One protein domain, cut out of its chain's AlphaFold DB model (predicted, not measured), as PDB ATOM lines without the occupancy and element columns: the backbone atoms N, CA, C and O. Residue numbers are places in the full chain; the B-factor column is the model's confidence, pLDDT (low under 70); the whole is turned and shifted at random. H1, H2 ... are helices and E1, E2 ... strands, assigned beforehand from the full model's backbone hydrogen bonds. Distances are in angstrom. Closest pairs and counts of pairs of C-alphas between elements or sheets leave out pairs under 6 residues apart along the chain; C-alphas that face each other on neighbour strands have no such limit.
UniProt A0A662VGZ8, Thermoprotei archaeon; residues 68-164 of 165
ATOM      1  N   LYS A  68      38.820   7.469 112.048       57.38
ATOM      2  CA  LYS A  68      37.768   7.100 113.000       57.38
ATOM      3  C   LYS A  68      36.444   7.027 112.254       57.38
ATOM      4  O   LYS A  68      35.845   8.048 111.921       57.38
ATOM      5  N   ILE A  69      35.996   5.805 111.991       57.00
ATOM      6  CA  ILE A  69      34.681   5.529 111.414       57.00
ATOM      7  C   ILE A  69      33.720   5.193 112.559       57.00
ATOM      8  O   ILE A  69      33.920   4.225 113.294       57.00
ATOM      9  N   MET A  70      32.690   6.018 112.735       57.84
ATOM     10  CA  MET A  70      31.672   5.893 113.778       57.84
ATOM     11  C   MET A  70      30.300   5.632 113.148       57.84
ATOM     12  O   MET A  70      29.870   6.366 112.266       57.84
ATOM     13  N   GLU A  71      29.576   4.613 113.604       49.50
ATOM     14  CA  GLU A  71      28.200   4.358 113.161       49.50
ATOM     15  C   GLU A  71      27.224   5.331 113.858       49.50
ATOM     16  O   GLU A  71      27.274   5.525 115.074       49.50
ATOM     17  N   GLU A  72      26.315   5.966 113.108       47.34
ATOM     18  CA  GLU A  72      25.465   7.065 113.616       47.34
ATOM     19  C   GLU A  72      24.476   6.609 114.716       47.34
ATOM     20  O   GLU A  72      23.977   7.428 115.486       47.34
ATOM     21  N   LYS A  73      24.223   5.296 114.853       38.75
ATOM     22  CA  LYS A  73      23.323   4.732 115.879       38.75
ATOM     23  C   LYS A  73      24.023   4.141 117.101       38.75
ATOM     24  O   LYS A  73      23.360   3.840 118.093       38.75
ATOM     25  N   THR A  74      25.341   3.975 117.094       38.03
ATOM     26  CA  THR A  74      26.069   3.429 118.245       38.03
ATOM     27  C   THR A  74      27.494   3.950 118.194       38.03
ATOM     28  O   THR A  74      28.185   3.755 117.204       38.03
ATOM     29  N   LYS A  75      27.967   4.588 119.271       37.91
ATOM     30  CA  LYS A  75      29.380   4.971 119.459       37.91
ATOM     31  C   LYS A  75      30.298   3.740 119.620       37.91
ATOM     32  O   LYS A  75      31.127   3.707 120.522       37.91
ATOM     33  N   ALA A  76      30.115   2.714 118.802       41.62
ATOM     34  CA  ALA A  76      31.000   1.573 118.688       41.62
ATOM     35  C   ALA A  76      31.964   1.859 117.534       41.62
ATOM     36  O   ALA A  76      31.543   2.210 116.432       41.62
ATOM     37  N   GLN A  77      33.263   1.751 117.809       53.28
ATOM     38  CA  GLN A  77      34.272   1.701 116.757       53.28
ATOM     39  C   GLN A  77      34.031   0.436 115.934       53.28
ATOM     40  O   GLN A  77      33.948  -0.667 116.483       53.28
ATOM     41  N   ILE A  78      33.891   0.608 114.625       58.31
ATOM     42  CA  ILE A  78      33.740  -0.506 113.691       58.31
ATOM     43  C   ILE A  78      35.077  -1.242 113.646       58.31
ATOM     44  O   ILE A  78      36.089  -0.651 113.288       58.31
ATOM     45  N   HIS A  79      35.072  -2.521 114.017       60.38
ATOM     46  CA  HIS A  79      36.253  -3.389 113.969       60.38
ATOM     47  C   HIS A  79      36.251  -4.331 112.758       60.38
ATOM     48  O   HIS A  79      37.159  -5.142 112.626       60.38
ATOM     49  N   ASP A  80      35.240  -4.252 111.885       73.75
ATOM     50  CA  ASP A  80      35.165  -5.095 110.692       73.75
ATOM     51  C   ASP A  80      36.072  -4.532 109.575       73.75
ATOM     52  O   ASP A  80      35.774  -3.463 109.023       73.75
ATOM     53  N   PRO A  81      37.161  -5.236 109.200       75.75
ATOM     54  CA  PRO A  81      38.096  -4.779 108.174       75.75
ATOM     55  C   PRO A  81      37.461  -4.640 106.782       75.75
ATOM     56  O   PRO A  81      37.889  -3.802 105.979       75.75
ATOM     57  N   GLN A  82      36.431  -5.438 106.471       79.38
ATOM     58  CA  GLN A  82      35.739  -5.360 105.180       79.38
ATOM     59  C   GLN A  82      34.921  -4.071 105.079       79.38
ATOM     60  O   GLN A  82      35.000  -3.359 104.083       79.38
ATOM     61  N   LEU A  83      34.206  -3.700 106.139       79.44
ATOM     62  CA  LEU A  83      33.484  -2.426 106.191       79.44
ATOM     63  C   LEU A  83      34.430  -1.224 106.116       79.44
ATOM     64  O   LEU A  83      34.152  -0.273 105.386       79.44
ATOM     65  N   ILE A  84      35.565  -1.271 106.819       80.69
ATOM     66  CA  ILE A  84      36.564  -0.193 106.781       80.69
ATOM     67  C   ILE A  84      37.111  -0.015 105.362       80.69
ATOM     68  O   ILE A  84      37.201   1.113 104.880       80.69
ATOM     69  N   SER A  85      37.452  -1.110 104.678       83.25
ATOM     70  CA  SER A  85      37.963  -1.052 103.304       83.25
ATOM     71  C   SER A  85      36.920  -0.537 102.311       83.25
ATOM     72  O   SER A  85      37.263   0.298 101.477       83.25
ATOM     73  N   ILE A  86      35.649  -0.927 102.446       85.31
ATOM     74  CA  ILE A  86      34.552  -0.414 101.610       85.31
ATOM     75  C   ILE A  86      34.345   1.086 101.832       85.31
ATOM     76  O   ILE A  86      34.277   1.843 100.867       85.31
ATOM     77  N   ILE A  87      34.303   1.534 103.087       83.75
ATOM     78  CA  ILE A  87      34.138   2.954 103.426       83.75
ATOM     79  C   ILE A  87      35.338   3.771 102.934       83.75
ATOM     80  O   ILE A  87      35.163   4.833 102.340       83.75
ATOM     81  N   THR A  88      36.552   3.256 103.117       85.81
ATOM     82  CA  THR A  88      37.778   3.913 102.647       85.81
ATOM     83  C   THR A  88      37.792   4.022 101.122       85.81
ATOM     84  O   THR A  88      38.015   5.110 100.594       85.81
ATOM     85  N   ALA A  89      37.488   2.937 100.405       87.06
ATOM     86  CA  ALA A  89      37.401   2.937  98.946       87.06
ATOM     87  C   ALA A  89      36.310   3.892  98.439       87.06
ATOM     88  O   ALA A  89      36.553   4.645  97.498       87.06
ATOM     89  N   ALA A  90      35.148   3.928  99.097       86.69
ATOM     90  CA  ALA A  90      34.068   4.855  98.770       86.69
ATOM     91  C   ALA A  90      34.499   6.320  98.924       86.69
ATOM     92  O   ALA A  90      34.229   7.132  98.042       86.69
ATOM     93  N   ILE A  91      35.201   6.663 100.009       86.25
ATOM     94  CA  ILE A  91      35.708   8.025 100.246       86.25
ATOM     95  C   ILE A  91      36.778   8.402  99.214       86.25
ATOM     96  O   ILE A  91      36.778   9.527  98.715       86.25
ATOM     97  N   ILE A  92      37.669   7.475  98.851       88.19
ATOM     98  CA  ILE A  92      38.682   7.712  97.811       88.19
ATOM     99  C   ILE A  92      38.007   7.975  96.460       88.19
ATOM    100  O   ILE A  92      38.282   9.005  95.843       88.19
ATOM    101  N   LEU A  93      37.075   7.110  96.039       88.56
ATOM    102  CA  LEU A  93      36.312   7.302  94.799       88.56
ATOM    103  C   LEU A  93      35.534   8.622  94.815       88.56
ATOM    104  O   LEU A  93      35.472   9.327  93.809       88.56
ATOM    105  N   PHE A  94      34.937   8.967  95.957       88.50
ATOM    106  CA  PHE A  94      34.211  10.217  96.137       88.50
ATOM    107  C   PHE A  94      35.118  11.431  95.932       88.50
ATOM    108  O   PHE A  94      34.756  12.357  95.202       88.50
ATOM    109  N   ASN A  95      36.308  11.415  96.532       86.50
ATOM    110  CA  ASN A  95      37.278  12.496  96.403       86.50
ATOM    111  C   ASN A  95      37.807  12.621  94.973       86.50
ATOM    112  O   ASN A  95      37.935  13.738  94.471       86.50
ATOM    113  N   GLU A  96      38.032  11.506  94.281       86.81
ATOM    114  CA  GLU A  96      38.408  11.511  92.867       86.81
ATOM    115  C   GLU A  96      37.284  12.071  91.982       86.81
ATOM    116  O   GLU A  96      37.521  12.946  91.143       86.81
ATOM    117  N   TYR A  97      36.038  11.645  92.210       87.94
ATOM    118  CA  TYR A  97      34.869  12.188  91.520       87.94
ATOM    119  C   TYR A  97      34.728  13.698  91.749       87.94
ATOM    120  O   TYR A  97      34.526  14.453  90.792       87.94
ATOM    121  N   LYS A  98      34.871  14.156  92.998       86.56
ATOM    122  CA  LYS A  98      34.822  15.575  93.364       86.56
ATOM    123  C   LYS A  98      35.935  16.355  92.669       86.56
ATOM    124  O   LYS A  98      35.643  17.362  92.026       86.56
ATOM    125  N   ALA A  99      37.176  15.870  92.726       85.12
ATOM    126  CA  ALA A  99      38.316  16.498  92.066       85.12
ATOM    127  C   ALA A  99      38.107  16.599  90.548       85.12
ATOM    128  O   ALA A  99      38.275  17.675  89.980       85.12
ATOM    129  N   LYS A 100      37.644  15.526  89.897       87.50
ATOM    130  CA  LYS A 100      37.346  15.501  88.454       87.50
ATOM    131  C   LYS A 100      36.175  16.407  88.067       87.50
ATOM    132  O   LYS A 100      36.140  16.951  86.966       87.50
ATOM    133  N   LYS A 101      35.178  16.544  88.941       87.88
ATOM    134  CA  LYS A 101      34.032  17.432  88.715       87.88
ATOM    135  C   LYS A 101      34.431  18.897  88.858       87.88
ATOM    136  O   LYS A 101      33.982  19.718  88.063       87.88
ATOM    137  N   LEU A 102      35.269  19.205  89.844       86.38
ATOM    138  CA  LEU A 102      35.781  20.548  90.090       86.38
ATOM    139  C   LEU A 102      36.817  20.966  89.042       86.38
ATOM    140  O   LEU A 102      36.759  22.096  88.577       86.38
ATOM    141  N   SER A 103      37.682  20.056  88.587       83.75
ATOM    142  CA  SER A 103      38.714  20.350  87.581       83.75
ATOM    143  C   SER A 103      38.167  20.762  86.211       83.75
ATOM    144  O   SER A 103      38.913  21.290  85.391       83.75
ATOM    145  N   LYS A 104      36.865  20.562  85.958       87.31
ATOM    146  CA  LYS A 104      36.178  21.101  84.774       87.31
ATOM    147  C   LYS A 104      36.079  22.626  84.769       87.31
ATOM    148  O   LYS A 104      35.822  23.192  83.712       87.31
ATOM    149  N   TYR A 105      36.238  23.278  85.916       85.50
ATOM    150  CA  TYR A 105      36.230  24.731  86.025       85.50
ATOM    151  C   TYR A 105      37.661  25.229  86.239       85.50
ATOM    152  O   TYR A 105      38.354  24.741  87.135       85.50
ATOM    153  N   ASP A 106      38.082  26.229  85.463       84.56
ATOM    154  CA  ASP A 106      39.459  26.747  85.490       84.56
ATOM    155  C   ASP A 106      39.902  27.179  86.899       84.56
ATOM    156  O   ASP A 106      40.995  26.845  87.346       84.56
ATOM    157  N   ILE A 107      38.998  27.806  87.660       84.44
ATOM    158  CA  ILE A 107      39.251  28.301  89.022       84.44
ATOM    159  C   ILE A 107      39.702  27.182  89.977       84.44
ATOM    160  O   ILE A 107      40.611  27.383  90.778       84.44
ATOM    161  N   PHE A 108      39.098  25.991  89.898       84.06
ATOM    162  CA  PHE A 108      39.470  24.871  90.772       84.06
ATOM    163  C   PHE A 108      40.636  24.045  90.225       84.06
ATOM    164  O   PHE A 108      41.215  23.260  90.976       84.06
ATOM    165  N   ARG A 109      40.984  24.203  88.942       78.62
ATOM    166  CA  ARG A 109      42.201  23.618  88.369       78.62
ATOM    167  C   ARG A 109      43.436  24.380  88.841       78.62
ATOM    168  O   ARG A 109      44.408  23.753  89.250       78.62
ATOM    169  N   ASP A 110      43.365  25.707  88.813       82.50
ATOM    170  CA  ASP A 110      44.491  26.575  89.159       82.50
ATOM    171  C   ASP A 110      44.619  26.760  90.684       82.50
ATOM    172  O   ASP A 110      45.724  26.892  91.207       82.50
ATOM    173  N   MET A 111      43.496  26.722  91.418       82.06
ATOM    174  CA  MET A 111      43.457  26.855  92.878       82.06
ATOM    175  C   MET A 111      42.622  25.739  93.531       82.06
ATOM    176  O   MET A 111      41.472  25.957  93.934       82.06
ATOM    177  N   PRO A 112      43.192  24.531  93.704       77.00
ATOM    178  CA  PRO A 112      42.480  23.401  94.306       77.00
ATOM    179  C   PRO A 112      42.061  23.663  95.762       77.00
ATOM    180  O   PRO A 112      41.078  23.091  96.236       77.00
ATOM    181  N   GLU A 113      42.742  24.570  96.467       80.31
ATOM    182  CA  GLU A 113      42.427  24.958  97.849       80.31
ATOM    183  C   GLU A 113      41.041  25.603  97.998       80.31
ATOM    184  O   GLU A 113      40.405  25.462  99.046       80.31
ATOM    185  N   LEU A 114      40.515  26.231  96.938       80.31
ATOM    186  CA  LEU A 114      39.180  26.840  96.943       80.31
ATOM    187  C   LEU A 114      38.067  25.808  97.156       80.31
ATOM    188  O   LEU A 114      36.994  26.147  97.658       80.31
ATOM    189  N   SER A 115      38.331  24.533  96.853       76.19
ATOM    190  CA  SER A 115      37.404  23.439  97.149       76.19
ATOM    191  C   SER A 115      37.075  23.321  98.644       76.19
ATOM    192  O   SER A 115      35.972  22.889  98.983       76.19
ATOM    193  N   ARG A 116      37.976  23.756  99.539       74.56
ATOM    194  CA  ARG A 116      37.752  23.775 100.998       74.56
ATOM    195  C   ARG A 116      36.780  24.878 101.411       74.56
ATOM    196  O   ARG A 116      36.037  24.726 102.375       74.56
ATOM    197  N   ILE A 117      36.752  25.978 100.656       80.25
ATOM    198  CA  ILE A 117      35.859  27.116 100.909       80.25
ATOM    199  C   ILE A 117      34.417  26.765 100.531       80.25
ATOM    200  O   ILE A 117      33.491  27.274 101.155       80.25
ATOM    201  N   LEU A 118      34.206  25.849  99.578       79.31
ATOM    202  CA  LEU A 118      32.862  25.386  99.210       79.31
ATOM    203  C   LEU A 118      32.097  24.845 100.422       79.31
ATOM    204  O   LEU A 118      30.951  25.235 100.640       79.31
ATOM    205  N   GLY A 119      32.765  24.056 101.270       70.62
ATOM    206  CA  GLY A 119      32.174  23.562 102.513       70.62
ATOM    207  C   GLY A 119      31.786  24.685 103.483       70.62
ATOM    208  O   GLY A 119      30.736  24.615 104.117       70.62
ATOM    209  N   LEU A 120      32.580  25.761 103.554       70.62
ATOM    210  CA  LEU A 120      32.284  26.942 104.382       70.62
ATOM    211  C   LEU A 120      31.148  27.801 103.810       70.62
ATOM    212  O   LEU A 120      30.413  28.431 104.565       70.62
ATOM    213  N   ALA A 121      30.985  27.805 102.487       73.25
ATOM    214  CA  ALA A 121      29.889  28.471 101.791       73.25
ATOM    215  C   ALA A 121      28.565  27.678 101.849       73.25
ATOM    216  O   ALA A 121      27.570  28.108 101.271       73.25
ATOM    217  N   GLY A 122      28.542  26.525 102.530       67.75
ATOM    218  CA  GLY A 122      27.369  25.651 102.625       67.75
ATOM    219  C   GLY A 122      27.140  24.776 101.390       67.75
ATOM    220  O   GLY A 122      26.085  24.158 101.266       67.75
ATOM    221  N   ILE A 123      28.113  24.705 100.480       78.38
ATOM    222  CA  ILE A 123      28.067  23.847  99.297       78.38
ATOM    223  C   ILE A 123      28.679  22.496  99.680       78.38
ATOM    224  O   ILE A 123      29.899  22.363  99.776       78.38
ATOM    225  N   SER A 124      27.829  21.490  99.897       79.62
ATOM    226  CA  SER A 124      28.248  20.108 100.147       79.62
ATOM    227  C   SER A 124      28.177  19.257  98.879       79.62
ATOM    228  O   SER A 124      27.346  19.470  97.992       79.62
ATOM    229  N   PHE A 125      29.064  18.266  98.786       83.69
ATOM    230  CA  PHE A 125      29.046  17.281  97.711       83.69
ATOM    231  C   PHE A 125      28.385  15.993  98.191       83.69
ATOM    232  O   PHE A 125      28.663  15.495  99.279       83.69
ATOM    233  N   ARG A 126      27.528  15.435  97.337       88.00
ATOM    234  CA  ARG A 126      26.938  14.109  97.501       88.00
ATOM    235  C   ARG A 126      27.136  13.325  96.212       88.00
ATOM    236  O   ARG A 126      26.911  13.866  95.125       88.00
ATOM    237  N   ALA A 127      27.550  12.072  96.333       87.50
ATOM    238  CA  ALA A 127      27.638  11.158  95.205       87.50
ATOM    239  C   ALA A 127      27.190   9.759  95.614       87.50
ATOM    240  O   ALA A 127      27.442   9.308  96.729       87.50
ATOM    241  N   GLU A 128      26.539   9.087  94.681       89.19
ATOM    242  CA  GLU A 128      26.217   7.674  94.767       89.19
ATOM    243  C   GLU A 128      27.252   6.914  93.941       89.19
ATOM    244  O   GLU A 128      27.488   7.235  92.774       89.19
ATOM    245  N   LEU A 129      27.941   5.979  94.584       87.62
ATOM    246  CA  LEU A 129      29.115   5.302  94.056       87.62
ATOM    247  C   LEU A 129      28.892   3.799  94.142       87.62
ATOM    248  O   LEU A 129      28.371   3.294  95.134       87.62
ATOM    249  N   VAL A 130      29.316   3.075  93.113       86.19
ATOM    250  CA  VAL A 130      29.384   1.615  93.157       86.19
ATOM    251  C   VAL A 130      30.817   1.246  93.502       86.19
ATOM    252  O   VAL A 130      31.744   1.597  92.773       86.19
ATOM    253  N   VAL A 131      30.998   0.584  94.638       85.06
ATOM    254  CA  VAL A 131      32.300   0.117  95.113       85.06
ATOM    255  C   VAL A 131      32.335  -1.398  94.994       85.06
ATOM    256  O   VAL A 131      31.566  -2.099  95.649       85.06
ATOM    257  N   SER A 132      33.243  -1.898  94.160       78.00
ATOM    258  CA  SER A 132      33.477  -3.328  93.968       78.00
ATOM    259  C   SER A 132      34.646  -3.770  94.843       78.00
ATOM    260  O   SER A 132      35.798  -3.441  94.558       78.00
ATOM    261  N   LEU A 133      34.373  -4.521  95.911       74.69
ATOM    262  CA  LEU A 133      35.415  -5.100  96.768       74.69
ATOM    263  C   LEU A 133      35.210  -6.611  96.881       74.69
ATOM    264  O   LEU A 133      34.140  -7.082  97.258       74.69
ATOM    265  N   GLY A 134      36.236  -7.391  96.527       68.25
ATOM    266  CA  GLY A 134      36.177  -8.857  96.590       68.25
ATOM    267  C   GLY A 134      35.137  -9.494  95.656       68.25
ATOM    268  O   GLY A 134      34.573 -10.529  95.995       68.25
ATOM    269  N   GLY A 135      34.852  -8.870  94.506       71.38
ATOM    270  CA  GLY A 135      33.893  -9.380  93.514       71.38
ATOM    271  C   GLY A 135      32.419  -9.156  93.866       71.38
ATOM    272  O   GLY A 135      31.547  -9.705  93.196       71.38
ATOM    273  N   LYS A 136      32.127  -8.368  94.908       74.31
ATOM    274  CA  LYS A 136      30.776  -7.901  95.225       74.31
ATOM    275  C   LYS A 136      30.680  -6.405  94.968       74.31
ATOM    276  O   LYS A 136      31.453  -5.633  95.534       74.31
ATOM    277  N   ASP A 137      29.710  -6.024  94.149       82.44
ATOM    278  CA  ASP A 137      29.373  -4.629  93.899       82.44
ATOM    279  C   ASP A 137      28.439  -4.143  95.003       82.44
ATOM    280  O   ASP A 137      27.387  -4.738  95.259       82.44
ATOM    281  N   GLN A 138      28.834  -3.065  95.673       82.00
ATOM    282  CA  GLN A 138      28.033  -2.446  96.715       82.00
ATOM    283  C   GLN A 138      27.782  -0.980  96.387       82.00
ATOM    284  O   GLN A 138      28.703  -0.207  96.138       82.00
ATOM    285  N   GLN A 139      26.506  -0.601  96.393       86.88
ATOM    286  CA  GLN A 139      26.076   0.776  96.213       86.88
ATOM    287  C   GLN A 139      26.256   1.528  97.532       86.88
ATOM    288  O   GLN A 139      25.766   1.101  98.584       86.88
ATOM    289  N   VAL A 140      27.007   2.622  97.473       88.44
ATOM    290  CA  VAL A 140      27.409   3.425  98.621       88.44
ATOM    291  C   VAL A 140      27.159   4.890  98.304       88.44
ATOM    292  O   VAL A 140      27.685   5.424  97.329       88.44
ATOM    293  N   THR A 141      26.395   5.571  99.153       89.19
ATOM    294  CA  THR A 141      26.195   7.019  99.028       89.19
ATOM    295  C   THR A 141      27.126   7.736  99.985       89.19
ATOM    296  O   THR A 141      27.090   7.487 101.188       89.19
ATOM    297  N   VAL A 142      27.955   8.634  99.462       88.38
ATOM    298  CA  VAL A 142      28.891   9.444 100.246       88.38
ATOM    299  C   VAL A 142      28.456  10.904 100.183       88.38
ATOM    300  O   VAL A 142      28.200  11.449  99.108       88.38
ATOM    301  N   GLU A 143      28.356  11.534 101.346       87.12
ATOM    302  CA  GLU A 143      28.014  12.942 101.523       87.12
ATOM    303  C   GLU A 143      29.058  13.629 102.402       87.12
ATOM    304  O   GLU A 143      29.463  13.110 103.438       87.12
ATOM    305  N   GLU A 144      29.498  14.809 101.988       84.88
ATOM    306  CA  GLU A 144      30.474  15.604 102.725       84.88
ATOM    307  C   GLU A 144      29.803  16.374 103.874       84.88
ATOM    308  O   GLU A 144      28.790  17.052 103.680       84.88
ATOM    309  N   ILE A 145      30.379  16.277 105.072       82.69
ATOM    310  CA  ILE A 145      29.967  17.005 106.278       82.69
ATOM    311  C   ILE A 145      31.051  18.057 106.595       82.69
ATOM    312  O   ILE A 145      32.238  17.782 106.406       82.69
ATOM    313  N   PRO A 146      30.692  19.250 107.111       71.00
ATOM    314  CA  PRO A 146      31.674  20.226 107.583       71.00
ATOM    315  C   PRO A 146      32.702  19.630 108.560       71.00
ATOM    316  O   PRO A 146      32.342  18.845 109.437       71.00
ATOM    317  N   GLY A 147      33.968  20.050 108.444       67.75
ATOM    318  CA  GLY A 147      35.055  19.609 109.332       67.75
ATOM    319  C   GLY A 147      35.754  18.312 108.905       67.75
ATOM    320  O   GLY A 147      36.056  17.482 109.761       67.75
ATOM    321  N   ASP A 148      35.991  18.142 107.597       71.38
ATOM    322  CA  ASP A 148      36.690  16.993 106.988       71.38
ATOM    323  C   ASP A 148      36.044  15.622 107.312       71.38
ATOM    324  O   ASP A 148      36.709  14.583 107.408       71.38
ATOM    325  N   GLY A 149      34.718  15.625 107.493       81.81
ATOM    326  CA  GLY A 149      33.907  14.440 107.763       81.81
ATOM    327  C   GLY A 149      33.107  13.976 106.545       81.81
ATOM    328  O   GLY A 149      32.694  14.772 105.706       81.81
ATOM    329  N   TYR A 150      32.830  12.677 106.478       84.31
ATOM    330  CA  TYR A 150      32.025  12.052 105.429       84.31
ATOM    331  C   TYR A 150      30.904  11.241 106.062       84.31
ATOM    332  O   TYR A 150      31.146  10.406 106.935       84.31
ATOM    333  N   LYS A 151      29.673  11.446 105.600       88.00
ATOM    334  CA  LYS A 151      28.550  10.550 105.853       88.00
ATOM    335  C   LYS A 151      28.526   9.496 104.758       88.00
ATOM    336  O   LYS A 151      28.399   9.828 103.585       88.00
ATOM    337  N   VAL A 152      28.640   8.233 105.135       87.62
ATOM    338  CA  VAL A 152      28.673   7.098 104.217       87.62
ATOM    339  C   VAL A 152      27.470   6.209 104.505       87.62
ATOM    340  O   VAL A 152      27.326   5.670 105.601       87.62
ATOM    341  N   HIS A 153      26.581   6.087 103.530       86.38
ATOM    342  CA  HIS A 153      25.384   5.262 103.594       86.38
ATOM    343  C   HIS A 153      25.627   3.958 102.838       86.38
ATOM    344  O   HIS A 153      25.900   3.981 101.637       86.38
ATOM    345  N   ILE A 154      25.536   2.830 103.541       84.44
ATOM    346  CA  ILE A 154      25.711   1.488 102.971       84.44
ATOM    347  C   ILE A 154      24.482   0.662 103.346       84.44
ATOM    348  O   ILE A 154      24.263   0.350 104.522       84.44
ATOM    349  N   GLY A 155      23.665   0.301 102.356       80.25
ATOM    350  CA  GLY A 155      22.415  -0.425 102.590       80.25
ATOM    351  C   GLY A 155      21.463   0.358 103.500       80.25
ATOM    352  O   GLY A 155      20.974   1.405 103.113       80.25
ATOM    353  N   ASN A 156      21.197  -0.139 104.714       75.56
ATOM    354  CA  ASN A 156      20.314   0.518 105.694       75.56
ATOM    355  C   ASN A 156      21.081   1.175 106.862       75.56
ATOM    356  O   ASN A 156      20.505   1.468 107.915       75.56
ATOM    357  N   LYS A 157      22.402   1.339 106.723       80.94
ATOM    358  CA  LYS A 157      23.288   1.834 107.782       80.94
ATOM    359  C   LYS A 157      23.955   3.143 107.380       80.94
ATOM    360  O   LYS A 157      24.327   3.336 106.226       80.94
ATOM    361  N   ASN A 158      24.112   4.027 108.364       82.75
ATOM    362  CA  ASN A 158      24.802   5.304 108.230       82.75
ATOM    363  C   ASN A 158      26.083   5.295 109.053       82.75
ATOM    364  O   ASN A 158      26.059   5.048 110.264       82.75
ATOM    365  N   TYR A 159      27.173   5.654 108.398       81.94
ATOM    366  CA  TYR A 159      28.494   5.782 108.980       81.94
ATOM    367  C   TYR A 159      28.969   7.224 108.860       81.94
ATOM    368  O   TYR A 159      28.688   7.901 107.877       81.94
ATOM    369  N   ILE A 160      29.687   7.696 109.866       83.12
ATOM    370  CA  ILE A 160      30.394   8.969 109.861       83.12
ATOM    371  C   ILE A 160      31.875   8.623 109.903       83.12
ATOM    372  O   ILE A 160      32.363   8.089 110.897       83.12
ATOM    373  N   ALA A 161      32.582   8.892 108.817       80.31
ATOM    374  CA  ALA A 161      34.025   8.758 108.751       80.31
ATOM    375  C   ALA A 161      34.654  10.135 108.933       80.31
ATOM    376  O   ALA A 161      34.322  11.067 108.204       80.31
ATOM    377  N   GLN A 162      35.560  10.265 109.896       78.19
ATOM    378  CA  GLN A 162      36.332  11.485 110.087       78.19
ATOM    379  C   GLN A 162      37.794  11.212 109.759       78.19
ATOM    380  O   GLN A 162      38.405  10.289 110.310       78.19
ATOM    381  N   ILE A 163      38.350  12.008 108.849       65.56
ATOM    382  CA  ILE A 163      39.773  11.941 108.528       65.56
ATOM    383  C   ILE A 163      40.496  12.848 109.524       65.56
ATOM    384  O   ILE A 163      40.482  14.067 109.395       65.56
ATOM    385  N   SER A 164      41.107  12.257 110.549       56.72
ATOM    386  CA  SER A 164      42.021  12.977 111.439       56.72
ATOM    387  C   SER A 164      43.427  12.940 110.838       56.72
ATOM    388  O   SER A 164      44.050  11.878 110.791       56.72
TER     389      SER A 164
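AT A GLANCE: This is residues 68 to 164 of the 165 residues of a protein of Thermoprotei archaeon (UniProt A0A662VGZ8). A strongly twisted antiparallel sheet of six strands curls round one long helix, H1, which lies over one face of the sheet. Two short helices, H2 and H3, follow at the far end of H1 and are not on the sheet. The printed part has 97 residues, with elements in the order E1, E2, H1, H2, H3, E3, E4, E5, E6, and the sheet runs E2, E1, E6, E5, E4, E3. The class is mixed, helices and strands; the whole is compact, with a radius of gyration of the C-alphas of 14.1 A and spans of 40 by 30 by 21 A.

IN THESE COORDINATES: E1 is residues 68 to 71, 10.0 A long, beginning with C-alpha 68 at (37.768, 7.100, 113.000). E2 is residues 74 to 77, 8.5 A. H1, residues 81 to 102, is 31.2 A long and ends with C-alpha 102 at (35.781, 20.548, 90.090). H2 is residues 106 to 110, 6.2 A, and H3 residues 114 to 120, 10.1 A. E3 is residues 126 to 133, 21.0 A; E4, residues 136 to 145, 27.3 A; E5, residues 149 to 154, 16.1 A. E6, residues 157 to 162, is 16.4 A long and ends with C-alpha 162 at (36.332, 11.485, 110.087).

HOW THE PARTS SIT: The edge strand E2 forms a hairpin with E1, where N 74 and O 71 are 3.2 A apart, within hydrogen-bond range. E1 and E6 are antiparallel at 157 degrees, with N 70 and O 160 2.8 A apart. E3, E4, E5 and E6 form a meander, each strand the antiparallel neighbour of the one before; within hydrogen-bond range are N 152 and O 159 across E5 and E6, 2.8 A apart, N 143 and O 151 across E4 and E5, 2.8 A apart, and N 129 and O 140 across E3 and E4, 2.8 A apart. H1 is on this sheet in two layers, helix on one face; its closest C-alphas to E3 are those of Ala 90 and Val 131, 6.2 A apart. H1 and H2 are close but not clearly touching, with the C-alphas of Leu 102 and Phe 108 closest at 5.7 A. H2 and H3 are also close but not clearly touching, with the C-alphas of Phe 108 and Leu 114 closest at 6.5 A. In H1 and H2 every O i to N i+4 pair is within hydrogen-bond range; H3 has 1 of 3, beside 3 of 4 O i to N i+3 pairs.

THE WHOLE: The two C-alphas farthest apart, those of Ala 76 and Asp 106, are 42.5 A apart. The printed part has no cut, and each link is tight. The mean pLDDT of the printed part is 77.5; residues 68 to 79, 122, 134, 147 and 163 to 164 are under 70.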